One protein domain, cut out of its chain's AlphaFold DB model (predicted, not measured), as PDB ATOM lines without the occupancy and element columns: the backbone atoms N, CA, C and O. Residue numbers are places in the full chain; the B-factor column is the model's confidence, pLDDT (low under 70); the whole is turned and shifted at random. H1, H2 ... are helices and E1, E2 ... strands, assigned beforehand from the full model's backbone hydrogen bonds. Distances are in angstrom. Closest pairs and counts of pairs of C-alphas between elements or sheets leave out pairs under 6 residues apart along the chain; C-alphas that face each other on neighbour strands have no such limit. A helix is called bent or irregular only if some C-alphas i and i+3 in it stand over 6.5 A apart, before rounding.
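What this domain is: This is residues 33 to 153 of the 240 residues of an uncharacterized protein of Gordonia araii NBRC 100433 (UniProt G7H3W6). Two halves sit end to end along the longest axis, each a pair of parallel strands with helices packed on it: E1 and E2 with H3 and H1 make one half, E3 and E4 with H4 the other. E1 and E4 are near each other in the middle, with residues 33 and 34 between them; H5 and H6 lie about H4, and short H2 lies between H1 and H6. The 121 printed residues hold six named helices and four named strands, in the order H1 H2 E1 H3 E2 E3 H4 E4 H5 H6, with two parallel two-strand sheets, E1 = E2 and E3 = E4; the class is mixed, helices and strands. The whole is compact, with a radius of gyration of the C-alphas of 13.9 A and spans of 41 by 28 by 22 A.

Where its parts are: H1, residues 41 to 53, begins at C-alpha 41 (465.253, 456.437, 241.332) and is 17.6 A long; it is irregular, but only just, with C-alphas 43 and 46 6.6 A apart. H2 is residues 56 to 59 and E1 residues 63 to 65. H3, residues 75 to 83, is 11.9 A long, and E2 is residues 88 to 90. E3 is residues 98 to 101, 9.6 A. H4, residues 108 to 120, begins at C-alpha 108 (488.757, 467.546, 222.306) and is 18.1 A long. E4 is residues 125 to 128, 9.7 A. H5, residues 136 to 142, is 10.2 A long, and H6, residues 145 to 151, is 9.7 A long and ends at C-alpha 151 (489.125, 449.870, 225.509).

How they stand to each other: E1, H3 and E2 form a strand-helix-strand unit, two parallel neighbour strands with a helix between them in the chain, and its crossover is right-handed. E1 and E2 stand at 27 degrees, with N 64 and O 88 2.8 A apart, within hydrogen-bond range. The closest C-alphas of H3 and E2, those of Glu 79 and Leu 89, are 5.9 A apart. H1 touches H3, closest at the C-alphas of Val 41 and Ala 78, 4.9 A, at a shallow tilt of 16 degrees, the same way. E3, H4 and E4 form a second such unit, also right-handed; E3 and E4 stand at 25 degrees, with N 126 and O 98 2.8 A apart, within hydrogen-bond range. H4 touches H5 with residues 108 to 112 alone, closest at the C-alphas of Pro 108 and Thr 138, 6.0 A, at a shallow tilt of 11 degrees, the same way. H6 is close to H4 but not clearly touching, closest at the C-alphas of Leu 119 and Val 151, 6.0 A. H1 and H4 are apart. Every O i to N i+4 pair is within hydrogen-bond range in H3, H4 and H5, against 7 of 9 in H1 and 2 of 3 in H6; H2 is too short for such a pair.

The domain as a whole: The two C-alphas farthest apart, those of Val 73 and Val 109, are 41.5 A apart. The printed part has no cut, and no link is long. The mean pLDDT of the printed part is 95.1, and no printed residue is under 70.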
ATOM      1  N   TRP A  33     480.020 455.174 233.355       97.56
ATOM      2  CA  TRP A  33     479.596 456.533 233.680       97.56
ATOM      3  C   TRP A  33     479.362 456.701 235.182       97.56
ATOM      4  O   TRP A  33     478.607 455.942 235.783       97.56
ATOM      5  N   LEU A  34     479.975 457.694 235.811       97.38
ATOM      6  CA  LEU A  34     479.758 458.015 237.219       97.38
ATOM      7  C   LEU A  34     478.530 458.918 237.378       97.38
ATOM      8  O   LEU A  34     478.450 459.986 236.767       97.38
ATOM      9  N   VAL A  35     477.605 458.518 238.251       96.06
ATOM     10  CA  VAL A  35     476.444 459.316 238.664       96.06
ATOM     11  C   VAL A  35     476.588 459.653 240.149       96.06
ATOM     12  O   VAL A  35     476.526 458.780 241.012       96.06
ATOM     13  N   ALA A  36     476.795 460.936 240.447       87.88
ATOM     14  CA  ALA A  36     477.126 461.422 241.791       87.88
ATOM     15  C   ALA A  36     475.943 462.082 242.537       87.88
ATOM     16  O   ALA A  36     476.149 462.746 243.548       87.88
ATOM     17  N   THR A  37     474.709 461.938 242.041       85.50
ATOM     18  CA  THR A  37     473.516 462.683 242.502       85.50
ATOM     19  C   THR A  37     472.709 461.996 243.609       85.50
ATOM     20  O   THR A  37     471.813 462.618 244.173       85.50
ATOM     21  N   GLY A  38     473.006 460.736 243.940       92.31
ATOM     22  CA  GLY A  38     472.276 459.943 244.938       92.31
ATOM     23  C   GLY A  38     471.756 458.617 244.374       92.31
ATOM     24  O   GLY A  38     471.927 458.343 243.189       92.31
ATOM     25  N   CYS A  39     471.128 457.798 245.226       97.12
ATOM     26  CA  CYS A  39     470.635 456.467 244.846       97.12
ATOM     27  C   CYS A  39     469.121 456.400 244.580       97.12
ATOM     28  O   CYS A  39     468.644 455.424 244.009       97.12
ATOM     29  N   ALA A  40     468.345 457.415 244.968       97.38
ATOM     30  CA  ALA A  40     466.914 457.428 244.681       97.38
ATOM     31  C   ALA A  40     466.665 457.334 243.164       97.38
ATOM     32  O   ALA A  40     467.390 457.939 242.371       97.38
ATOM     33  N   VAL A  41     465.603 456.633 242.754       97.50
ATOM     34  CA  VAL A  41     465.253 456.437 241.332       97.50
ATOM     35  C   VAL A  41     465.205 457.775 240.581       97.50
ATOM     36  O   VAL A  41     465.823 457.919 239.529       97.50
ATOM     37  N   GLY A  42     464.565 458.796 241.162       96.75
ATOM     38  CA  GLY A  42     464.490 460.138 240.573       96.75
ATOM     39  C   GLY A  42     465.834 460.871 240.451       96.75
ATOM     40  O   GLY A  42     465.945 461.786 239.642       96.75
ATOM     41  N   ALA A  43     466.859 460.470 241.208       96.00
ATOM     42  CA  ALA A  43     468.201 461.050 241.145       96.00
ATOM     43  C   ALA A  43     469.094 460.356 240.102       96.00
ATOM     44  O   ALA A  43     469.915 461.017 239.463       96.00
ATOM     45  N   VAL A  44     468.935 459.037 239.926       97.25
ATOM     46  CA  VAL A  44     469.749 458.224 239.006       97.25
ATOM     47  C   VAL A  44     469.220 458.289 237.575       97.25
ATOM     48  O   VAL A  44     469.999 458.425 236.627       97.25
ATOM     49  N   LEU A  45     467.898 458.201 237.400       97.06
ATOM     50  CA  LEU A  45     467.292 458.059 236.077       97.06
ATOM     51  C   LEU A  45     467.575 459.206 235.103       97.06
ATOM     52  O   LEU A  45     467.838 458.884 233.950       97.06
ATOM     53  N   PRO A  46     467.626 460.493 235.500       97.38
ATOM     54  CA  PRO A  46     467.935 461.564 234.553       97.38
ATOM     55  C   PRO A  46     469.272 461.366 233.826       97.38
ATOM     56  O   PRO A  46     469.365 461.590 232.620       97.38
ATOM     57  N   ALA A  47     470.303 460.886 234.530       96.62
ATOM     58  CA  ALA A  47     471.599 460.603 233.919       96.62
ATOM     59  C   ALA A  47     471.531 459.395 232.969       96.62
ATOM     60  O   ALA A  47     472.116 459.426 231.887       96.62
ATOM     61  N   VAL A  48     470.794 458.345 233.340       98.19
ATOM     62  CA  VAL A  48     470.640 457.141 232.506       98.19
ATOM     63  C   VAL A  48     469.802 457.425 231.265       98.19
ATOM     64  O   VAL A  48     470.201 457.052 230.165       98.19
ATOM     65  N   ASP A  49     468.690 458.136 231.413       98.44
ATOM     66  CA  ASP A  49     467.847 458.564 230.297       98.44
ATOM     67  C   ASP A  49     468.639 459.458 229.335       98.44
ATOM     68  O   ASP A  49     468.529 459.302 228.119       98.44
ATOM     69  N   ALA A  50     469.530 460.314 229.849       97.75
ATOM     70  CA  ALA A  50     470.449 461.077 229.012       97.75
ATOM     71  C   ALA A  50     471.460 460.177 228.271       97.75
ATOM     72  O   ALA A  50     471.675 460.375 227.078       97.75
ATOM     73  N   LEU A  51     472.054 459.159 228.908       98.00
ATOM     74  CA  LEU A  51     472.933 458.199 228.213       98.00
ATOM     75  C   LEU A  51     472.211 457.474 227.071       98.00
ATOM     76  O   LEU A  51     472.805 457.240 226.018       98.00
ATOM     77  N   VAL A  52     470.933 457.143 227.266       98.25
ATOM     78  CA  VAL A  52     470.079 456.540 226.237       98.25
ATOM     79  C   VAL A  52     469.794 457.534 225.113       98.25
ATOM     80  O   VAL A  52     470.081 457.247 223.954       98.25
ATOM     81  N   ALA A  53     469.277 458.718 225.442       98.12
ATOM     82  CA  ALA A  53     468.873 459.729 224.465       98.12
ATOM     83  C   ALA A  53     470.047 460.265 223.631       98.12
ATOM     84  O   ALA A  53     469.875 460.643 222.477       98.12
ATOM     85  N   THR A  54     471.250 460.296 224.208       96.94
ATOM     86  CA  THR A  54     472.475 460.724 223.516       96.94
ATOM     87  C   THR A  54     473.145 459.618 222.699       96.94
ATOM     88  O   THR A  54     474.122 459.906 222.009       96.94
ATOM     89  N   GLY A  55     472.657 458.375 222.783       97.19
ATOM     90  CA  GLY A  55     473.245 457.204 222.128       97.19
ATOM     91  C   GLY A  55     474.491 456.640 222.820       97.19
ATOM     92  O   GLY A  55     474.997 455.603 222.403       97.19
ATOM     93  N   LEU A  56     474.976 457.260 223.903       97.12
ATOM     94  CA  LEU A  56     476.177 456.814 224.622       97.12
ATOM     95  C   LEU A  56     476.025 455.406 225.217       97.12
ATOM     96  O   LEU A  56     476.983 454.633 225.246       97.12
ATOM     97  N   ARG A  57     474.819 455.022 225.646       96.94
ATOM     98  CA  ARG A  57     474.558 453.629 226.047       96.94
ATOM     99  C   ARG A  57     474.892 452.658 224.909       96.94
ATOM    100  O   ARG A  57     475.525 451.626 225.139       96.94
ATOM    101  N   ASP A  58     474.446 452.976 223.698       95.62
ATOM    102  CA  ASP A  58     474.506 452.061 222.560       95.62
ATOM    103  C   ASP A  58     475.924 451.936 221.994       95.62
ATOM    104  O   ASP A  58     476.302 450.841 221.583       95.62
ATOM    105  N   THR A  59     476.748 452.985 222.109       94.50
ATOM    106  CA  THR A  59     478.173 452.966 221.721       94.50
ATOM    107  C   THR A  59     479.077 452.227 222.716       94.50
ATOM    108  O   THR A  59     480.167 451.759 222.364       94.50
ATOM    109  N   GLY A  60     478.631 452.052 223.966       93.00
ATOM    110  CA  GLY A  60     479.313 451.171 224.918       93.00
ATOM    111  C   GLY A  60     479.193 451.525 226.394       93.00
ATOM    112  O   GLY A  60     479.599 450.706 227.216       93.00
ATOM    113  N   TYR A  61     478.633 452.680 226.764       95.88
ATOM    114  CA  TYR A  61     478.456 453.078 228.169       95.88
ATOM    115  C   TYR A  61     477.244 452.375 228.799       95.88
ATOM    116  O   TYR A  61     476.257 452.999 229.185       95.88
ATOM    117  N   ARG A  62     477.307 451.041 228.885       95.62
ATOM    118  CA  ARG A  62     476.232 450.178 229.410       95.62
ATOM    119  C   ARG A  62     476.321 449.937 230.911       95.62
ATOM    120  O   ARG A  62     475.501 449.204 231.458       95.62
ATOM    121  N   ARG A  63     477.288 450.551 231.591       96.19
ATOM    122  CA  ARG A  63     477.449 450.454 233.039       96.19
ATOM    123  C   ARG A  63     477.618 451.833 233.661       96.19
ATOM    124  O   ARG A  63     478.389 452.657 233.170       96.19
ATOM    125  N   ILE A  64     476.917 452.065 234.763       97.38
ATOM    126  CA  ILE A  64     477.082 453.248 235.605       97.38
ATOM    127  C   ILE A  64     477.683 452.870 236.954       97.38
ATOM    128  O   ILE A  64     477.528 451.740 237.418       97.38
ATOM    129  N   VAL A  65     478.339 453.827 237.601       97.62
ATOM    130  CA  VAL A  65     478.738 453.744 239.006       97.62
ATOM    131  C   VAL A  65     477.898 454.735 239.802       97.62
ATOM    132  O   VAL A  65     477.848 455.915 239.457       97.62
ATOM    133  N   VAL A  66     477.262 454.257 240.870       97.25
ATOM    134  CA  VAL A  66     476.509 455.066 241.835       97.25
ATOM    135  C   VAL A  66     476.967 454.674 243.238       97.25
ATOM    136  O   VAL A  66     476.377 453.809 243.880       97.25
ATOM    137  N   GLU A  67     478.047 455.281 243.730       95.50
ATOM    138  CA  GLU A  67     478.663 454.878 245.011       95.50
ATOM    139  C   GLU A  67     477.704 455.037 246.201       95.50
ATOM    140  O   GLU A  67     477.666 454.204 247.105       95.50
ATOM    141  N   SER A  68     476.838 456.055 246.153       95.38
ATOM    142  CA  SER A  68     475.797 456.281 247.165       95.38
ATOM    143  C   SER A  68     474.780 455.136 247.284       95.38
ATOM    144  O   SER A  68     474.085 455.045 248.294       95.38
ATOM    145  N   CYS A  69     474.703 454.232 246.300       96.75
ATOM    146  CA  CYS A  69     473.839 453.059 246.374       96.75
ATOM    147  C   CYS A  69     474.392 451.924 247.240       96.75
ATOM    148  O   CYS A  69     473.620 451.036 247.592       96.75
ATOM    149  N   ALA A  70     475.676 451.927 247.620       95.56
ATOM    150  CA  ALA A  70     476.296 450.808 248.340       95.56
ATOM    151  C   ALA A  70     475.561 450.422 249.638       95.56
ATOM    152  O   ALA A  70     475.434 449.237 249.942       95.56
ATOM    153  N   ALA A  71     475.037 451.415 250.363       94.19
ATOM    154  CA  ALA A  71     474.306 451.230 251.618       94.19
ATOM    155  C   ALA A  71     472.870 451.788 251.574       94.19
ATOM    156  O   ALA A  71     472.236 451.938 252.616       94.19
ATOM    157  N   SER A  72     472.355 452.128 250.386       96.56
ATOM    158  CA  SER A  72     471.032 452.745 250.261       96.56
ATOM    159  C   SER A  72     469.910 451.707 250.271       96.56
ATOM    160  O   SER A  72     469.989 450.683 249.588       96.56
ATOM    161  N   VAL A  73     468.816 452.025 250.966       97.50
ATOM    162  CA  VAL A  73     467.556 451.265 250.898       97.50
ATOM    163  C   VAL A  73     466.905 451.339 249.511       97.50
ATOM    164  O   VAL A  73     466.211 450.407 249.112       97.50
ATOM    165  N   ASP A  74     467.195 452.392 248.740       97.50
ATOM    166  CA  ASP A  74     466.659 452.596 247.386       97.50
ATOM    167  C   ASP A  74     467.372 451.753 246.319       97.50
ATOM    168  O   ASP A  74     466.931 451.724 245.168       97.50
ATOM    169  N   ARG A  75     468.471 451.063 246.670       97.00
ATOM    170  CA  ARG A  75     469.343 450.376 245.705       97.00
ATOM    171  C   ARG A  75     468.576 449.429 244.790       97.00
ATOM    172  O   ARG A  75     468.786 449.473 243.586       97.00
ATOM    173  N   VAL A  76     467.697 448.595 245.342       98.00
ATOM    174  CA  VAL A  76     466.958 447.592 244.552       98.00
ATOM    175  C   VAL A  76     466.060 448.275 243.521       98.00
ATOM    176  O   VAL A  76     466.110 447.944 242.340       98.00
ATOM    177  N   ALA A  77     465.303 449.292 243.945       98.31
ATOM    178  CA  ALA A  77     464.438 450.050 243.047       98.31
ATOM    179  C   ALA A  77     465.243 450.786 241.959       98.31
ATOM    180  O   ALA A  77     464.835 450.814 240.798       98.31
ATOM    181  N   ALA A  78     466.400 451.352 242.316       98.19
ATOM    182  CA  ALA A  78     467.301 451.993 241.366       98.19
ATOM    183  C   ALA A  78     467.880 450.990 240.358       98.19
ATOM    184  O   ALA A  78     467.826 451.236 239.156       98.19
ATOM    185  N   GLU A  79     468.388 449.846 240.818       98.12
ATOM    186  CA  GLU A  79     468.929 448.787 239.962       98.12
ATOM    187  C   GLU A  79     467.892 448.277 238.958       98.12
ATOM    188  O   GLU A  79     468.204 448.158 237.774       98.12
ATOM    189  N   ASP A  80     466.656 448.030 239.396       98.38
ATOM    190  CA  ASP A  80     465.571 447.589 238.517       98.38
ATOM    191  C   ASP A  80     465.220 448.655 237.472       98.38
ATOM    192  O   ASP A  80     465.110 448.355 236.277       98.38
ATOM    193  N   ALA A  81     465.119 449.920 237.890       98.19
ATOM    194  CA  ALA A  81     464.804 451.027 236.994       98.19
ATOM    195  C   ALA A  81     465.915 451.284 235.957       98.19
ATOM    196  O   ALA A  81     465.620 451.585 234.796       98.19
ATOM    197  N   VAL A  82     467.185 451.149 236.350       98.12
ATOM    198  CA  VAL A  82     468.353 451.285 235.464       98.12
ATOM    199  C   VAL A  82     468.450 450.090 234.509       98.12
ATOM    200  O   VAL A  82     468.644 450.282 233.304       98.12
ATOM    201  N   ARG A  83     468.204 448.866 234.995       98.31
ATOM    202  CA  ARG A  83     468.188 447.644 234.174       98.31
ATOM    203  C   ARG A  83     467.120 447.697 233.087       98.31
ATOM    204  O   ARG A  83     467.393 447.295 231.958       98.31
ATOM    205  N   ALA A  84     465.949 448.263 233.382       98.25
ATOM    206  CA  ALA A  84     464.883 448.467 232.399       98.25
ATOM    207  C   ALA A  84     465.304 449.344 231.197       98.25
ATOM    208  O   ALA A  84     464.664 449.295 230.150       98.25
ATOM    209  N   ARG A  85     466.396 450.118 231.312       98.00
ATOM    210  CA  ARG A  85     466.975 450.949 230.235       98.00
ATOM    211  C   ARG A  85     468.154 450.292 229.512       98.00
ATOM    212  O   ARG A  85     468.756 450.916 228.634       98.00
ATOM    213  N   GLY A  86     468.478 449.045 229.860       96.94
ATOM    214  CA  GLY A  86     469.607 448.303 229.297       96.94
ATOM    215  C   GLY A  86     470.964 448.731 229.861       96.94
ATOM    216  O   GLY A  86     471.976 448.595 229.177       96.94
ATOM    217  N   VAL A  87     470.988 449.272 231.082       97.62
ATOM    218  CA  VAL A  87     472.202 449.719 231.773       97.62
ATOM    219  C   VAL A  87     472.373 448.918 233.067       97.62
ATOM    220  O   VAL A  87     471.399 448.569 233.728       97.62
ATOM    221  N   ALA A  88     473.611 448.600 233.432       96.56
ATOM    222  CA  ALA A  88     473.958 447.964 234.698       96.56
ATOM    223  C   ALA A  88     474.417 449.011 235.723       96.56
ATOM    224  O   ALA A  88     475.165 449.927 235.384       96.56
ATOM    225  N   LEU A  89     474.020 448.850 236.984       96.62
ATOM    226  CA  LEU A  89     474.479 449.689 238.091       96.62
ATOM    227  C   LEU A  89     475.583 448.966 238.868       96.62
ATOM    228  O   LEU A  89     475.425 447.814 239.260       96.62
ATOM    229  N   SER A  90     476.698 449.659 239.099       95.81
ATOM    230  CA  SER A  90     477.736 449.281 240.058       95.81
ATOM    231  C   SER A  90     477.685 450.216 241.262       95.81
ATOM    232  O   SER A  90     477.490 451.422 241.114       95.81
ATOM    233  N   THR A  91     477.902 449.673 242.456       95.75
ATOM    234  CA  THR A  91     477.981 450.456 243.703       95.75
ATOM    235  C   THR A  91     479.412 450.815 244.091       95.75
ATOM    236  O   THR A  91     479.623 451.558 245.043       95.75
ATOM    237  N   SER A  92     480.401 450.323 243.345       93.38
ATOM    238  CA  SER A  92     481.813 450.621 243.559       93.38
ATOM    239  C   SER A  92     482.494 451.017 242.257       93.38
ATOM    240  O   SER A  92     482.168 450.508 241.176       93.38
ATOM    241  N   MET A  93     483.481 451.900 242.375       91.88
ATOM    242  CA  MET A  93     484.392 452.222 241.284       91.88
ATOM    243  C   MET A  93     485.147 450.965 240.821       91.88
ATOM    244  O   MET A  93     485.526 450.139 241.660       91.88
ATOM    245  N   PRO A  94     485.395 450.800 239.510       91.12
ATOM    246  CA  PRO A  94     486.242 449.720 239.027       91.12
ATOM    247  C   PRO A  94     487.676 449.900 239.535       91.12
ATOM    248  O   PRO A  94     488.183 451.022 239.654       91.12
ATOM    249  N   GLU A  95     488.355 448.785 239.801       87.12
ATOM    250  CA  GLU A  95     489.734 448.809 240.277       87.12
ATOM    251  C   GLU A  95     490.635 449.575 239.290       87.12
ATOM    252  O   GLU A  95     490.618 449.339 238.080       87.12
ATOM    253  N   ARG A  96     491.430 450.520 239.807       87.81
ATOM    254  CA  ARG A  96     492.361 451.364 239.025       87.81
ATOM    255  C   ARG A  96     491.692 452.201 237.921       87.81
ATOM    256  O   ARG A  96     492.395 452.680 237.022       87.81
ATOM    257  N   GLY A  97     490.378 452.423 238.008       91.12
ATOM    258  CA  GLY A  97     489.628 453.259 237.077       91.12
ATOM    259  C   GLY A  97     490.280 454.627 236.846       91.12
ATOM    260  O   GLY A  97     490.875 455.235 237.743       91.12
ATOM    261  N   ALA A  98     490.226 455.105 235.609       95.12
ATOM    262  CA  ALA A  98     490.570 456.471 235.250       95.12
ATOM    263  C   ALA A  98     489.303 457.324 235.321       95.12
ATOM    264  O   ALA A  98     488.477 457.270 234.414       95.12
ATOM    265  N   LEU A  99     489.145 458.074 236.415       95.81
ATOM    266  CA  LEU A  99     488.076 459.060 236.529       95.81
ATOM    267  C   LEU A  99     488.411 460.272 235.661       95.81
ATOM    268  O   LEU A  99     489.365 460.987 235.959       95.81
ATOM    269  N   ILE A 100     487.602 460.508 234.636       96.50
ATOM    270  CA  ILE A 100     487.775 461.597 233.675       96.50
ATOM    271  C   ILE A 100     486.531 462.476 233.751       96.50
ATOM    272  O   ILE A 100     485.406 462.027 233.511       96.50
ATOM    273  N   ARG A 101     486.718 463.737 234.144       95.44
ATOM    274  CA  ARG A 101     485.612 464.684 234.308       95.44
ATOM    275  C   ARG A 101     485.384 465.435 233.006       95.44
ATOM    276  O   ARG A 101     486.250 466.174 232.549       95.44
ATOM    277  N   LEU A 102     484.195 465.272 232.453       95.06
ATOM    278  CA  LEU A 102     483.755 465.936 231.242       95.06
ATOM    279  C   LEU A 102     483.076 467.256 231.589       95.06
ATOM    280  O   LEU A 102     482.278 467.341 232.526       95.06
ATOM    281  N   ARG A 103     483.392 468.278 230.802       85.31
ATOM    282  CA  ARG A 103     482.720 469.574 230.795       85.31
ATOM    283  C   ARG A 103     482.378 469.927 229.352       85.31
ATOM    284  O   ARG A 103     482.974 469.397 228.412       85.31
ATOM    285  N   ASP A 104     481.436 470.833 229.174       77.31
ATOM    286  CA  ASP A 104     481.136 471.438 227.876       77.31
ATOM    287  C   ASP A 104     482.377 472.102 227.245       77.31
ATOM    288  O   ASP A 104     482.587 471.985 226.039       77.31
ATOM    289  N   THR A 105     483.250 472.694 228.067       74.62
ATOM    290  CA  THR A 105     484.510 473.335 227.654       74.62
ATOM    291  C   THR A 105     485.707 472.385 227.537       74.62
ATOM    292  O   THR A 105     486.845 472.849 227.426       74.62
ATOM    293  N   SER A 106     485.519 471.065 227.633       84.44
ATOM    294  CA  SER A 106     486.631 470.119 227.496       84.44
ATOM    295  C   SER A 106     487.254 470.234 226.101       84.44
ATOM    296  O   SER A 106     486.575 470.051 225.093       84.44
ATOM    297  N   SER A 107     488.561 470.508 226.035       93.56
ATOM    298  CA  SER A 107     489.300 470.481 224.770       93.56
ATOM    299  C   SER A 107     489.263 469.061 224.186       93.56
ATOM    300  O   SER A 107     489.709 468.131 224.867       93.56
ATOM    301  N   PRO A 108     488.786 468.864 222.941       94.62
ATOM    302  CA  PRO A 108     488.757 467.546 222.306       94.62
ATOM    303  C   PRO A 108     490.144 466.904 222.227       94.62
ATOM    304  O   PRO A 108     490.280 465.704 222.443       94.62
ATOM    305  N   VAL A 109     491.174 467.716 221.978       96.38
ATOM    306  CA  VAL A 109     492.578 467.283 221.921       96.38
ATOM    307  C   VAL A 109     493.044 466.765 223.279       96.38
ATOM    308  O   VAL A 109     493.506 465.632 223.389       96.38
ATOM    309  N   ALA A 110     492.855 467.558 224.339       95.88
ATOM    310  CA  ALA A 110     493.251 467.148 225.685       95.88
ATOM    311  C   ALA A 110     492.507 465.877 226.124       95.88
ATOM    312  O   ALA A 110     493.111 464.976 226.704       95.88
ATOM    313  N   LEU A 111     491.217 465.778 225.785       97.50
ATOM    314  CA  LEU A 111     490.394 464.617 226.096       97.50
ATOM    315  C   LEU A 111     490.869 463.357 225.354       97.50
ATOM    316  O   LEU A 111     491.004 462.311 225.983       97.50
ATOM    317  N   ARG A 112     491.188 463.439 224.053       98.00
ATOM    318  CA  ARG A 112     491.784 462.314 223.303       98.00
ATOM    319  C   ARG A 112     493.088 461.839 223.932       98.00
ATOM    320  O   ARG A 112     493.289 460.631 224.087       98.00
ATOM    321  N   THR A 113     493.956 462.770 224.317       98.00
ATOM    322  CA  THR A 113     495.239 462.461 224.957       98.00
ATOM    323  C   THR A 113     495.048 461.795 226.322       98.00
ATOM    324  O   THR A 113     495.671 460.765 226.591       98.00
ATOM    325  N   GLU A 114     494.146 462.302 227.166       97.62
ATOM    326  CA  GLU A 114     493.837 461.715 228.477       97.62
ATOM    327  C   GLU A 114     493.240 460.303 228.352       97.62
ATOM    328  O   GLU A 114     493.703 459.360 229.005       97.62
ATOM    329  N   LEU A 115     492.266 460.130 227.453       97.88
ATOM    330  CA  LEU A 115     491.633 458.842 227.166       97.88
ATOM    331  C   LEU A 115     492.645 457.827 226.618       97.88
ATOM    332  O   LEU A 115     492.696 456.684 227.081       97.88
ATOM    333  N   THR A 116     493.517 458.250 225.700       98.19
ATOM    334  CA  THR A 116     494.594 457.408 225.157       98.19
ATOM    335  C   THR A 116     495.585 457.001 226.246       98.19
ATOM    336  O   THR A 116     495.994 455.841 226.316       98.19
ATOM    337  N   ALA A 117     495.945 457.906 227.158       96.94
ATOM    338  CA  ALA A 117     496.825 457.573 228.274       96.94
ATOM    339  C   ALA A 117     496.198 456.514 229.202       96.94
ATOM    340  O   ALA A 117     496.886 455.568 229.606       96.94
ATOM    341  N   ALA A 118     494.900 456.631 229.505       95.94
ATOM    342  CA  ALA A 118     494.159 455.641 230.287       95.94
ATOM    343  C   ALA A 118     494.054 454.284 229.564       95.94
ATOM    344  O   ALA A 118     494.302 453.243 230.182       95.94
ATOM    345  N   LEU A 119     493.781 454.299 228.254       95.62
ATOM    346  CA  LEU A 119     493.764 453.118 227.388       95.62
ATOM    347  C   LEU A 119     495.111 452.381 227.411       95.62
ATOM    348  O   LEU A 119     495.162 451.179 227.678       95.62
ATOM    349  N   MET A 120     496.220 453.087 227.180       96.19
ATOM    350  CA  MET A 120     497.555 452.478 227.159       96.19
ATOM    351  C   MET A 120     497.972 451.950 228.536       96.19
ATOM    352  O   MET A 120     498.713 450.973 228.630       96.19
ATOM    353  N   ALA A 121     497.458 452.545 229.616       92.88
ATOM    354  CA  ALA A 121     497.642 452.051 230.980       92.88
ATOM    355  C   ALA A 121     496.714 450.872 231.348       92.88
ATOM    356  O   ALA A 121     496.808 450.369 232.473       92.88
ATOM    357  N   SER A 122     495.836 450.446 230.430       90.81
ATOM    358  CA  SER A 122     494.787 449.441 230.640       90.81
ATOM    359  C   SER A 122     493.922 449.742 231.869       90.81
ATOM    360  O   SER A 122     493.685 448.876 232.712       90.81
ATOM    361  N   ARG A 123     493.506 451.007 232.010       91.44
ATOM    362  CA  ARG A 123     492.622 451.469 233.087       91.44
ATOM    363  C   ARG A 123     491.193 451.594 232.552       91.44
ATOM    364  O   ARG A 123     491.021 452.289 231.550       91.44
ATOM    365  N   PRO A 124     490.178 451.005 233.215       91.56
ATOM    366  CA  PRO A 124     488.781 451.241 232.862       91.56
ATOM    367  C   PRO A 124     488.474 452.735 232.876       91.56
ATOM    368  O   PRO A 124     488.861 453.440 233.812       91.56
ATOM    369  N   TRP A 125     487.803 453.232 231.844       95.81
ATOM    370  CA  TRP A 125     487.377 454.626 231.813       95.81
ATOM    371  C   TRP A 125     486.167 454.802 232.718       95.81
ATOM    372  O   TRP A 125     485.215 454.034 232.626       95.81
ATOM    373  N   VAL A 126     486.191 455.816 233.576       96.81
ATOM    374  CA  VAL A 126     485.032 456.234 234.362       96.81
ATOM    375  C   VAL A 126     484.771 457.694 234.041       96.81
ATOM    376  O   VAL A 126     485.447 458.584 234.554       96.81
ATOM    377  N   LEU A 127     483.823 457.946 233.147       97.31
ATOM    378  CA  LEU A 127     483.498 459.302 232.727       97.31
ATOM    379  C   LEU A 127     482.482 459.915 233.684       97.31
ATOM    380  O   LEU A 127     481.582 459.233 234.161       97.31
ATOM    381  N   SER A 128     482.622 461.203 233.975       95.88
ATOM    382  CA  SER A 128     481.725 461.921 234.878       95.88
ATOM    383  C   SER A 128     481.308 463.245 234.265       95.88
ATOM    384  O   SER A 128     482.160 464.034 233.875       95.88
ATOM    385  N   GLY A 129     480.010 463.523 234.266       94.25
ATOM    386  CA  GLY A 129     479.422 464.761 233.759       94.25
ATOM    387  C   GLY A 129     477.965 464.543 233.342       94.25
ATOM    388  O   GLY A 129     477.511 463.395 233.331       94.25
ATOM    389  N   PRO A 130     477.220 465.608 233.018       93.44
ATOM    390  CA  PRO A 130     475.861 465.511 232.481       93.44
ATOM    391  C   PRO A 130     475.885 465.032 231.013       93.44
ATOM    392  O   PRO A 130     476.287 465.800 230.138       93.44
ATOM    393  N   PRO A 131     475.443 463.797 230.683       93.50
ATOM    394  CA  PRO A 131     475.540 463.277 229.313       93.50
ATOM    395  C   PRO A 131     474.764 464.122 228.296       93.50
ATOM    396  O   PRO A 131     475.212 464.320 227.168       93.50
ATOM    397  N   GLY A 132     473.607 464.648 228.713       93.75
ATOM    398  CA  GLY A 132     472.719 465.453 227.873       93.75
ATOM    399  C   GLY A 132     473.282 466.827 227.507       93.75
ATOM    400  O   GLY A 132     472.900 467.375 226.477       93.75
ATOM    401  N   GLU A 133     474.221 467.351 228.296       94.19
ATOM    402  CA  GLU A 133     474.785 468.698 228.130       94.19
ATOM    403  C   GLU A 133     476.154 468.688 227.432       94.19
ATOM    404  O   GLU A 133     476.729 469.741 227.167       94.19
ATOM    405  N   LEU A 134     476.696 467.510 227.099       94.00
ATOM    406  CA  LEU A 134     477.952 467.432 226.356       94.00
ATOM    407  C   LEU A 134     477.798 468.082 224.982       94.00
ATOM    408  O   LEU A 134     476.872 467.750 224.231       94.00
ATOM    409  N   SER A 135     478.773 468.910 224.608       94.38
ATOM    410  CA  SER A 135     478.878 469.415 223.241       94.38
ATOM    411  C   SER A 135     478.943 468.252 222.233       94.38
ATOM    412  O   SER A 135     479.439 467.166 222.570       94.38
ATOM    413  N   PRO A 136     478.479 468.441 220.981       94.00
ATOM    414  CA  PRO A 136     478.593 467.416 219.944       94.00
ATOM    415  C   PRO A 136     480.031 466.914 219.763       94.00
ATOM    416  O   PRO A 136     480.251 465.717 219.607       94.00
ATOM    417  N   THR A 137     481.016 467.810 219.871       94.44
ATOM    418  CA  THR A 137     482.437 467.477 219.735       94.44
ATOM    419  C   THR A 137     482.943 466.607 220.886       94.44
ATOM    420  O   THR A 137     483.562 465.575 220.637       94.44
ATOM    421  N   THR A 138     482.653 466.965 222.142       95.94
ATOM    422  CA  THR A 138     483.026 466.140 223.306       95.94
ATOM    423  C   THR A 138     482.364 464.769 223.230       95.94
ATOM    424  O   THR A 138     483.010 463.748 223.468       95.94
ATOM    425  N   ARG A 139     481.086 464.737 222.838       95.62
ATOM    426  CA  ARG A 139     480.321 463.500 222.661       95.62
ATOM    427  C   ARG A 139     480.931 462.601 221.590       95.62
ATOM    428  O   ARG A 139     481.085 461.415 221.842       95.62
ATOM    429  N   ALA A 140     481.329 463.159 220.448       95.75
ATOM    430  CA  ALA A 140     481.982 462.410 219.376       95.75
ATOM    431  C   ALA A 140     483.308 461.773 219.826       95.75
ATOM    432  O   ALA A 140     483.594 460.641 219.452       95.75
ATOM    433  N   VAL A 141     484.093 462.456 220.672       97.06
ATOM    434  CA  VAL A 141     485.334 461.888 221.229       97.06
ATOM    435  C   VAL A 141     485.035 460.695 222.137       97.06
ATOM    436  O   VAL A 141     485.610 459.627 221.953       97.06
ATOM    437  N   VAL A 142     484.125 460.842 223.104       96.69
ATOM    438  CA  VAL A 142     483.844 459.759 224.065       96.69
ATOM    439  C   VAL A 142     483.052 458.605 223.445       96.69
ATOM    440  O   VAL A 142     483.103 457.496 223.970       96.69
ATOM    441  N   ALA A 143     482.337 458.847 222.344       96.94
ATOM    442  CA  ALA A 143     481.533 457.863 221.622       96.94
ATOM    443  C   ALA A 143     482.270 457.178 220.456       96.94
ATOM    444  O   ALA A 143     481.645 456.386 219.757       96.94
ATOM    445  N   ASN A 144     483.553 457.478 220.218       97.81
ATOM    446  CA  ASN A 144     484.304 456.913 219.097       97.81
ATOM    447  C   ASN A 144     484.397 455.376 219.215       97.81
ATOM    448  O   ASN A 144     485.051 454.845 220.117       97.81
ATOM    449  N   GLU A 145     483.734 454.669 218.299       96.12
ATOM    450  CA  GLU A 145     483.594 453.210 218.337       96.12
ATOM    451  C   GLU A 145     484.922 452.475 218.141       96.12
ATOM    452  O   GLU A 145     485.173 451.501 218.855       96.12
ATOM    453  N   ASP A 146     485.793 452.973 217.256       96.06
ATOM    454  CA  ASP A 146     487.114 452.389 216.996       96.06
ATOM    455  C   ASP A 146     487.976 452.402 218.264       96.06
ATOM    456  O   ASP A 146     488.637 451.417 218.596       96.06
ATOM    457  N   VAL A 147     487.945 453.497 219.030       97.25
ATOM    458  CA  VAL A 147     488.682 453.583 220.297       97.25
ATOM    459  C   VAL A 147     488.008 452.763 221.392       97.25
ATOM    460  O   VAL A 147     488.694 452.088 222.162       97.25
ATOM    461  N   LEU A 148     486.677 452.770 221.462       95.56
ATOM    462  CA  LEU A 148     485.941 451.968 222.439       95.56
ATOM    463  C   LEU A 148     486.136 450.457 222.223       95.56
ATOM    464  O   LEU A 148     486.133 449.701 223.196       95.56
ATOM    465  N   GLU A 149     486.361 449.996 220.989       93.19
ATOM    466  CA  GLU A 149     486.780 448.616 220.711       93.19
ATOM    467  C   GLU A 149     488.129 448.299 221.374       93.19
ATOM    468  O   GLU A 149     488.276 447.255 222.008       93.19
ATOM    469  N   LEU A 150     489.092 449.225 221.310       94.25
ATOM    470  CA  LEU A 150     490.400 449.063 221.954       94.25
ATOM    471  C   LEU A 150     490.307 449.078 223.486       94.25
ATOM    472  O   LEU A 150     491.076 448.384 224.152       94.25
ATOM    473  N   VAL A 151     489.382 449.859 224.057       92.75
ATOM    474  CA  VAL A 151     489.125 449.870 225.509       92.75
ATOM    475  C   VAL A 151     488.680 448.487 225.975       92.75
ATOM    476  O   VAL A 151     489.187 448.003 226.984       92.75
ATOM    477  N   ARG A 152     487.810 447.833 225.198       90.62
ATOM    478  CA  ARG A 152     487.236 446.510 225.482       90.62
ATOM    479  C   ARG A 152     488.135 445.332 225.096       90.62
ATOM    480  O   ARG A 152     487.674 444.197 225.061       90.62
ATOM    481  N   ASP A 153     489.413 445.573 224.819       90.06
ATOM    482  CA  ASP A 153     490.377 444.513 224.522       90.06
ATOM    483  C   ASP A 153     490.564 443.567 225.722       90.06
ATOM    484  O   ASP A 153     491.214 443.920 226.712       90.06
TER     485      ASP A 153